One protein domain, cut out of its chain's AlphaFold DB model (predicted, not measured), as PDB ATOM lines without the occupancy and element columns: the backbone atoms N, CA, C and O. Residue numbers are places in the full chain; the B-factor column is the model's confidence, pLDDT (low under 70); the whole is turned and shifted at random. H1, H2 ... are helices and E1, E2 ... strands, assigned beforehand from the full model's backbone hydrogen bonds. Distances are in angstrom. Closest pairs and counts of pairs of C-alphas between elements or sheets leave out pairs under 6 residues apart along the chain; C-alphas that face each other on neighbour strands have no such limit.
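What this domain is: This is residues 157 to 210 of the 263 residues of an uncharacterized protein of Hankyongella ginsenosidimutans (UniProt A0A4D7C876). What shape is it? A two-strand hairpin, E1 and E2, has H1 packed mainly on E2 and short H2 by its open end. How is it built? Along 54 printed residues come helices H1, H2 and antiparallel strands E1, E2, a mixed class. It is only just loose, close to compact: radius of gyration of the C-alphas 12.2 A, spans 32 by 22 by 20 A.

Where its parts are: Where are the helices? H1, residues 161 to 169, starts at C-alpha 161 (7.160, -5.125, 87.198); H2 is residues 174 to 178. The strands? E1 is residues 191 to 197, 18.8 A long; E2, residues 200 to 206, 19.1 A, ends at C-alpha 206 (-10.795, 5.056, 91.338).

How they stand to each other: How do strands pair? N 193 and O 204 are within hydrogen-bond range, 2.9 A. The helices? H1 comes closest to E2 at C-alphas 167 and 202, 4.5 A; H2 at 174 and 205, 5.8 A. In both, every O i to N i+4 pair is within range.

The domain as a whole: Any cut? The printed part has no cut; link H2 to E1 is long. Low confidence? Residues 157 to 170 and 184 to 189 have pLDDT under 70.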
ATOM      1  N   GLY A 157       1.185 -13.001  96.204       48.47
ATOM      2  CA  GLY A 157       0.365 -11.789  96.057       48.47
ATOM      3  C   GLY A 157       1.111 -10.535  95.575       48.47
ATOM      4  O   GLY A 157       0.471  -9.507  95.379       48.47
ATOM      5  N   GLU A 158       2.430 -10.596  95.370       47.16
ATOM      6  CA  GLU A 158       3.200  -9.514  94.738       47.16
ATOM      7  C   GLU A 158       3.217  -9.691  93.215       47.16
ATOM      8  O   GLU A 158       3.548 -10.767  92.718       47.16
ATOM      9  N   VAL A 159       2.859  -8.629  92.491       58.62
ATOM     10  CA  VAL A 159       2.885  -8.575  91.021       58.62
ATOM     11  C   VAL A 159       4.272  -8.183  90.523       58.62
ATOM     12  O   VAL A 159       4.963  -7.370  91.140       58.62
ATOM     13  N   SER A 160       4.696  -8.774  89.413       62.78
ATOM     14  CA  SER A 160       5.950  -8.424  88.745       62.78
ATOM     15  C   SER A 160       5.894  -7.021  88.129       62.78
ATOM     16  O   SER A 160       4.821  -6.476  87.870       62.78
ATOM     17  N   LEU A 161       7.065  -6.432  87.860       55.81
ATOM     18  CA  LEU A 161       7.160  -5.125  87.198       55.81
ATOM     19  C   LEU A 161       6.495  -5.146  85.811       55.81
ATOM     20  O   LEU A 161       5.777  -4.218  85.465       55.81
ATOM     21  N   GLU A 162       6.681  -6.232  85.055       62.09
ATOM     22  CA  GLU A 162       6.066  -6.424  83.734       62.09
ATOM     23  C   GLU A 162       4.531  -6.485  83.826       62.09
ATOM     24  O   GLU A 162       3.837  -5.886  83.007       62.09
ATOM     25  N   GLU A 163       3.983  -7.149  84.850       60.09
ATOM     26  CA  GLU A 163       2.537  -7.171  85.117       60.09
ATOM     27  C   GLU A 163       2.013  -5.802  85.557       60.09
ATOM     28  O   GLU A 163       0.909  -5.417  85.171       60.09
ATOM     29  N   LEU A 164       2.794  -5.047  86.335       62.66
ATOM     30  CA  LEU A 164       2.438  -3.695  86.752       62.66
ATOM     31  C   LEU A 164       2.411  -2.738  85.548       62.66
ATOM     32  O   LEU A 164       1.441  -2.006  85.365       62.66
ATOM     33  N   GLU A 165       3.438  -2.776  84.697       62.56
ATOM     34  CA  GLU A 165       3.514  -1.987  83.464       62.56
ATOM     35  C   GLU A 165       2.376  -2.339  82.498       62.56
ATOM     36  O   GLU A 165       1.720  -1.439  81.965       62.56
ATOM     37  N   ALA A 166       2.076  -3.632  82.327       60.53
ATOM     38  CA  ALA A 166       0.934  -4.087  81.538       60.53
ATOM     39  C   ALA A 166      -0.402  -3.594  82.124       60.53
ATOM     40  O   ALA A 166      -1.255  -3.098  81.383       60.53
ATOM     41  N   ALA A 167      -0.567  -3.647  83.450       60.03
ATOM     42  CA  ALA A 167      -1.767  -3.166  84.129       60.03
ATOM     43  C   ALA A 167      -1.966  -1.654  83.961       60.03
ATOM     44  O   ALA A 167      -3.091  -1.211  83.728       60.03
ATOM     45  N   PHE A 168      -0.893  -0.860  84.051       58.94
ATOM     46  CA  PHE A 168      -0.936   0.589  83.833       58.94
ATOM     47  C   PHE A 168      -1.206   0.951  82.369       58.94
ATOM     48  O   PHE A 168      -1.962   1.888  82.105       58.94
ATOM     49  N   ALA A 169      -0.657   0.197  81.412       61.38
ATOM     50  CA  ALA A 169      -0.991   0.361  79.998       61.38
ATOM     51  C   ALA A 169      -2.482   0.072  79.724       61.38
ATOM     52  O   ALA A 169      -3.085   0.696  78.850       61.38
ATOM     53  N   ALA A 170      -3.089  -0.823  80.509       65.88
ATOM     54  CA  ALA A 170      -4.507  -1.167  80.473       65.88
ATOM     55  C   ALA A 170      -5.349  -0.427  81.535       65.88
ATOM     56  O   ALA A 170      -6.362  -0.957  81.999       65.88
ATOM     57  N   ALA A 171      -4.953   0.787  81.938       73.50
ATOM     58  CA  ALA A 171      -5.674   1.548  82.955       73.50
ATOM     59  C   ALA A 171      -7.068   1.999  82.481       73.50
ATOM     60  O   ALA A 171      -7.230   2.666  81.456       73.50
ATOM     61  N   ILE A 172      -8.091   1.672  83.269       80.50
ATOM     62  CA  ILE A 172      -9.490   2.030  83.039       80.50
ATOM     63  C   ILE A 172      -9.903   3.073  84.073       80.50
ATOM     64  O   ILE A 172     -10.012   2.784  85.265       80.50
ATOM     65  N   ASP A 173     -10.190   4.289  83.609       84.38
ATOM     66  CA  ASP A 173     -10.739   5.344  84.460       84.38
ATOM     67  C   ASP A 173     -12.220   5.093  84.772       84.38
ATOM     68  O   ASP A 173     -13.094   5.228  83.903       84.38
ATOM     69  N   LEU A 174     -12.516   4.741  86.030       84.88
ATOM     70  CA  LEU A 174     -13.888   4.494  86.458       84.88
ATOM     71  C   LEU A 174     -14.745   5.762  86.455       84.88
ATOM     72  O   LEU A 174     -15.950   5.644  86.240       84.88
ATOM     73  N   ARG A 175     -14.185   6.969  86.620       84.69
ATOM     74  CA  ARG A 175     -14.983   8.201  86.500       84.69
ATOM     75  C   ARG A 175     -15.518   8.350  85.088       84.69
ATOM     76  O   ARG A 175     -16.723   8.511  84.902       84.69
ATOM     77  N   ALA A 176     -14.637   8.223  84.100       83.06
ATOM     78  CA  ALA A 176     -15.021   8.293  82.696       83.06
ATOM     79  C   ALA A 176     -16.053   7.207  82.346       83.06
ATOM     80  O   ALA A 176     -17.069   7.496  81.709       83.06
ATOM     81  N   ARG A 177     -15.840   5.974  82.828       81.56
ATOM     82  CA  ARG A 177     -16.755   4.843  82.603       81.56
ATOM     83  C   ARG A 177     -18.129   5.037  83.236       81.56
ATOM     84  O   ARG A 177     -19.137   4.740  82.604       81.56
ATOM     85  N   LEU A 178     -18.176   5.572  84.449       83.31
ATOM     86  CA  LEU A 178     -19.414   5.806  85.192       83.31
ATOM     87  C   LEU A 178     -20.079   7.151  84.841       83.31
ATOM     88  O   LEU A 178     -21.120   7.491  85.402       83.31
ATOM     89  N   GLY A 179     -19.513   7.916  83.897       81.81
ATOM     90  CA  GLY A 179     -20.036   9.222  83.485       81.81
ATOM     91  C   GLY A 179     -19.897  10.313  84.548       81.81
ATOM     92  O   GLY A 179     -20.651  11.283  84.525       81.81
ATOM     93  N   LEU A 180     -18.963  10.145  85.480       83.88
ATOM     94  CA  LEU A 180     -18.641  11.123  86.511       83.88
ATOM     95  C   LEU A 180     -17.780  12.256  85.931       83.88
ATOM     96  O   LEU A 180     -17.064  12.047  84.947       83.88
ATOM     97  N   PRO A 181     -17.839  13.466  86.518       81.88
ATOM     98  CA  PRO A 181     -17.027  14.585  86.062       81.88
ATOM     99  C   PRO A 181     -15.526  14.263  86.178       81.88
ATOM    100  O   PRO A 181     -15.110  13.606  87.139       81.88
ATOM    101  N   PRO A 182     -14.701  14.732  85.223       79.44
ATOM    102  CA  PRO A 182     -13.255  14.567  85.302       79.44
ATOM    103  C   PRO A 182     -12.702  15.270  86.547       79.44
ATOM    104  O   PRO A 182     -13.333  16.174  87.098       79.44
ATOM    105  N   ARG A 183     -11.525  14.840  87.006       77.56
ATOM    106  CA  ARG A 183     -10.843  15.475  88.143       77.56
ATOM    107  C   ARG A 183     -10.509  16.930  87.837       77.56
ATOM    108  O   ARG A 183     -10.061  17.244  86.736       77.56
ATOM    109  N   GLY A 184     -10.746  17.798  88.819       67.62
ATOM    110  CA  GLY A 184     -10.343  19.200  88.753       67.62
ATOM    111  C   GLY A 184      -8.824  19.358  88.870       67.62
ATOM    112  O   GLY A 184      -8.155  18.532  89.490       67.62
ATOM    113  N   GLU A 185      -8.275  20.428  88.294       51.88
ATOM    114  CA  GLU A 185      -6.868  20.797  88.493       51.88
ATOM    115  C   GLU A 185      -6.597  21.008  89.995       51.88
ATOM    116  O   GLU A 185      -7.220  21.857  90.631       51.88
ATOM    117  N   GLY A 186      -5.701  20.201  90.576       56.53
ATOM    118  CA  GLY A 186      -5.369  20.219  92.008       56.53
ATOM    119  C   GLY A 186      -6.103  19.185  92.878       56.53
ATOM    120  O   GLY A 186      -5.813  19.089  94.070       56.53
ATOM    121  N   GLU A 187      -7.020  18.383  92.325       62.41
ATOM    122  CA  GLU A 187      -7.554  17.215  93.042       62.41
ATOM    123  C   GLU A 187      -6.487  16.114  93.152       62.41
ATOM    124  O   GLU A 187      -5.728  15.876  92.211       62.41
ATOM    125  N   ARG A 188      -6.437  15.421  94.302       60.03
ATOM    126  CA  ARG A 188      -5.510  14.296  94.524       60.03
ATOM    127  C   ARG A 188      -5.594  13.295  93.368       60.03
ATOM    128  O   ARG A 188      -6.693  12.945  92.927       60.03
ATOM    129  N   ALA A 189      -4.432  12.809  92.926       65.50
ATOM    130  CA  ALA A 189      -4.350  11.710  91.975       65.50
ATOM    131  C   ALA A 189      -5.184  10.525  92.490       65.50
ATOM    132  O   ALA A 189      -5.163  10.204  93.679       65.50
ATOM    133  N   GLY A 190      -5.970   9.916  91.604       71.50
ATOM    134  CA  GLY A 190      -6.789   8.762  91.957       71.50
ATOM    135  C   GLY A 190      -5.973   7.579  92.423       71.50
ATOM    136  O   GLY A 190      -4.798   7.445  92.096       71.50
ATOM    137  N   MET A 191      -6.639   6.681  93.127       80.62
ATOM    138  CA  MET A 191      -6.064   5.410  93.526       80.62
ATOM    139  C   MET A 191      -6.177   4.401  92.378       80.62
ATOM    140  O   MET A 191      -7.215   4.316  91.727       80.62
ATOM    141  N   SER A 192      -5.115   3.635  92.131       78.69
ATOM    142  CA  SER A 192      -5.115   2.509  91.191       78.69
ATOM    143  C   SER A 192      -5.387   1.218  91.959       78.69
ATOM    144  O   SER A 192      -4.732   0.948  92.964       78.69
ATOM    145  N   VAL A 193      -6.352   0.425  91.497       78.00
ATOM    146  CA  VAL A 193      -6.625  -0.924  92.007       78.00
ATOM    147  C   VAL A 193      -6.374  -1.912  90.882       78.00
ATOM    148  O   VAL A 193      -7.048  -1.860  89.856       78.00
ATOM    149  N   VAL A 194      -5.406  -2.806  91.068       79.25
ATOM    150  CA  VAL A 194      -5.090  -3.847  90.085       79.25
ATOM    151  C   VAL A 194      -5.996  -5.051  90.319       79.25
ATOM    152  O   VAL A 194      -6.100  -5.553  91.437       79.25
ATOM    153  N   VAL A 195      -6.659  -5.503  89.259       77.44
ATOM    154  CA  VAL A 195      -7.510  -6.695  89.252       77.44
ATOM    155  C   VAL A 195      -7.046  -7.645  88.155       77.44
ATOM    156  O   VAL A 195      -6.676  -7.210  87.069       77.44
ATOM    157  N   GLU A 196      -7.072  -8.945  88.423       75.94
ATOM    158  CA  GLU A 196      -6.772  -9.963  87.415       75.94
ATOM    159  C   GLU A 196      -8.064 -10.394  86.711       75.94
ATOM    160  O   GLU A 196      -9.050 -10.757  87.359       75.94
ATOM    161  N   TYR A 197      -8.069 -10.374  85.378       77.75
ATOM    162  CA  TYR A 197      -9.193 -10.835  84.570       77.75
ATOM    163  C   TYR A 197      -8.699 -11.620  83.360       77.75
ATOM    164  O   TYR A 197      -7.887 -11.141  82.577       77.75
ATOM    165  N   LYS A 198      -9.199 -12.853  83.203       77.56
ATOM    166  CA  LYS A 198      -8.770 -13.800  82.152       77.56
ATOM    167  C   LYS A 198      -7.248 -14.046  82.111       77.56
ATOM    168  O   LYS A 198      -6.722 -14.395  81.059       77.56
ATOM    169  N   GLY A 199      -6.569 -13.934  83.255       70.56
ATOM    170  CA  GLY A 199      -5.118 -14.106  83.365       70.56
ATOM    171  C   GLY A 199      -4.307 -12.885  82.925       70.56
ATOM    172  O   GLY A 199      -3.093 -12.987  82.797       70.56
ATOM    173  N   GLU A 200      -4.962 -11.746  82.688       72.50
ATOM    174  CA  GLU A 200      -4.317 -10.469  82.393       72.50
ATOM    175  C   GLU A 200      -4.618  -9.461  83.514       72.50
ATOM    176  O   GLU A 200      -5.762  -9.385  83.985       72.50
ATOM    177  N   PRO A 201      -3.625  -8.681  83.967       75.06
ATOM    178  CA  PRO A 201      -3.840  -7.660  84.977       75.06
ATOM    179  C   PRO A 201      -4.404  -6.377  84.345       75.06
ATOM    180  O   PRO A 201      -3.919  -5.895  83.323       75.06
ATOM    181  N   TYR A 202      -5.413  -5.789  84.984       78.06
ATOM    182  CA  TYR A 202      -6.026  -4.516  84.602       78.06
ATOM    183  C   TYR A 202      -5.952  -3.537  85.772       78.06
ATOM    184  O   TYR A 202      -6.257  -3.897  86.908       78.06
ATOM    185  N   SER A 203      -5.590  -2.282  85.505       80.56
ATOM    186  CA  SER A 203      -5.661  -1.210  86.501       80.56
ATOM    187  C   SER A 203      -7.015  -0.501  86.431       80.56
ATOM    188  O   SER A 203      -7.434  -0.032  85.374       80.56
ATOM    189  N   LEU A 204      -7.709  -0.393  87.563       82.69
ATOM    190  CA  LEU A 204      -8.905   0.428  87.728       82.69
ATOM    191  C   LEU A 204      -8.532   1.712  88.468       82.69
ATOM    192  O   LEU A 204      -8.160   1.670  89.641       82.69
ATOM    193  N   LEU A 205      -8.665   2.858  87.804       84.75
ATOM    194  CA  LEU A 205      -8.461   4.154  88.444       84.75
ATOM    195  C   LEU A 205      -9.755   4.578  89.136       84.75
ATOM    196  O   LEU A 205     -10.781   4.815  88.495       84.75
ATOM    197  N   ILE A 206      -9.688   4.687  90.456       85.69
ATOM    198  CA  ILE A 206     -10.795   5.056  91.338       85.69
ATOM    199  C   ILE A 206     -10.434   6.299  92.147       85.69
ATOM    200  O   ILE A 206      -9.283   6.727  92.185       85.69
ATOM    201  N   ASP A 207     -11.416   6.917  92.795       84.00
ATOM    202  CA  ASP A 207     -11.153   8.103  93.617       84.00
ATOM    203  C   ASP A 207     -10.531   7.754  94.968       84.00
ATOM    204  O   ASP A 207      -9.625   8.444  95.427       84.00
ATOM    205  N   ARG A 208     -11.035   6.702  95.615       82.94
ATOM    206  CA  ARG A 208     -10.555   6.193  96.904       82.94
ATOM    207  C   ARG A 208     -11.139   4.815  97.184       82.94
ATOM    208  O   ARG A 208     -12.240   4.515  96.727       82.94
ATOM    209  N   VAL A 209     -10.435   4.027  97.989       82.38
ATOM    210  CA  VAL A 209     -10.989   2.824  98.623       82.38
ATOM    211  C   VAL A 209     -11.702   3.243  99.911       82.38
ATOM    212  O   VAL A 209     -11.154   4.007 100.703       82.38
ATOM    213  N   GLY A 210     -12.950   2.802 100.073       79.88
ATOM    214  CA  GLY A 210     -13.730   3.002 101.296       79.88
ATOM    215  C   GLY A 210     -13.504   1.890 102.325       79.88
ATOM    216  O   GLY A 210     -12.584   1.086 102.206       79.88
TER     217      GLY A 210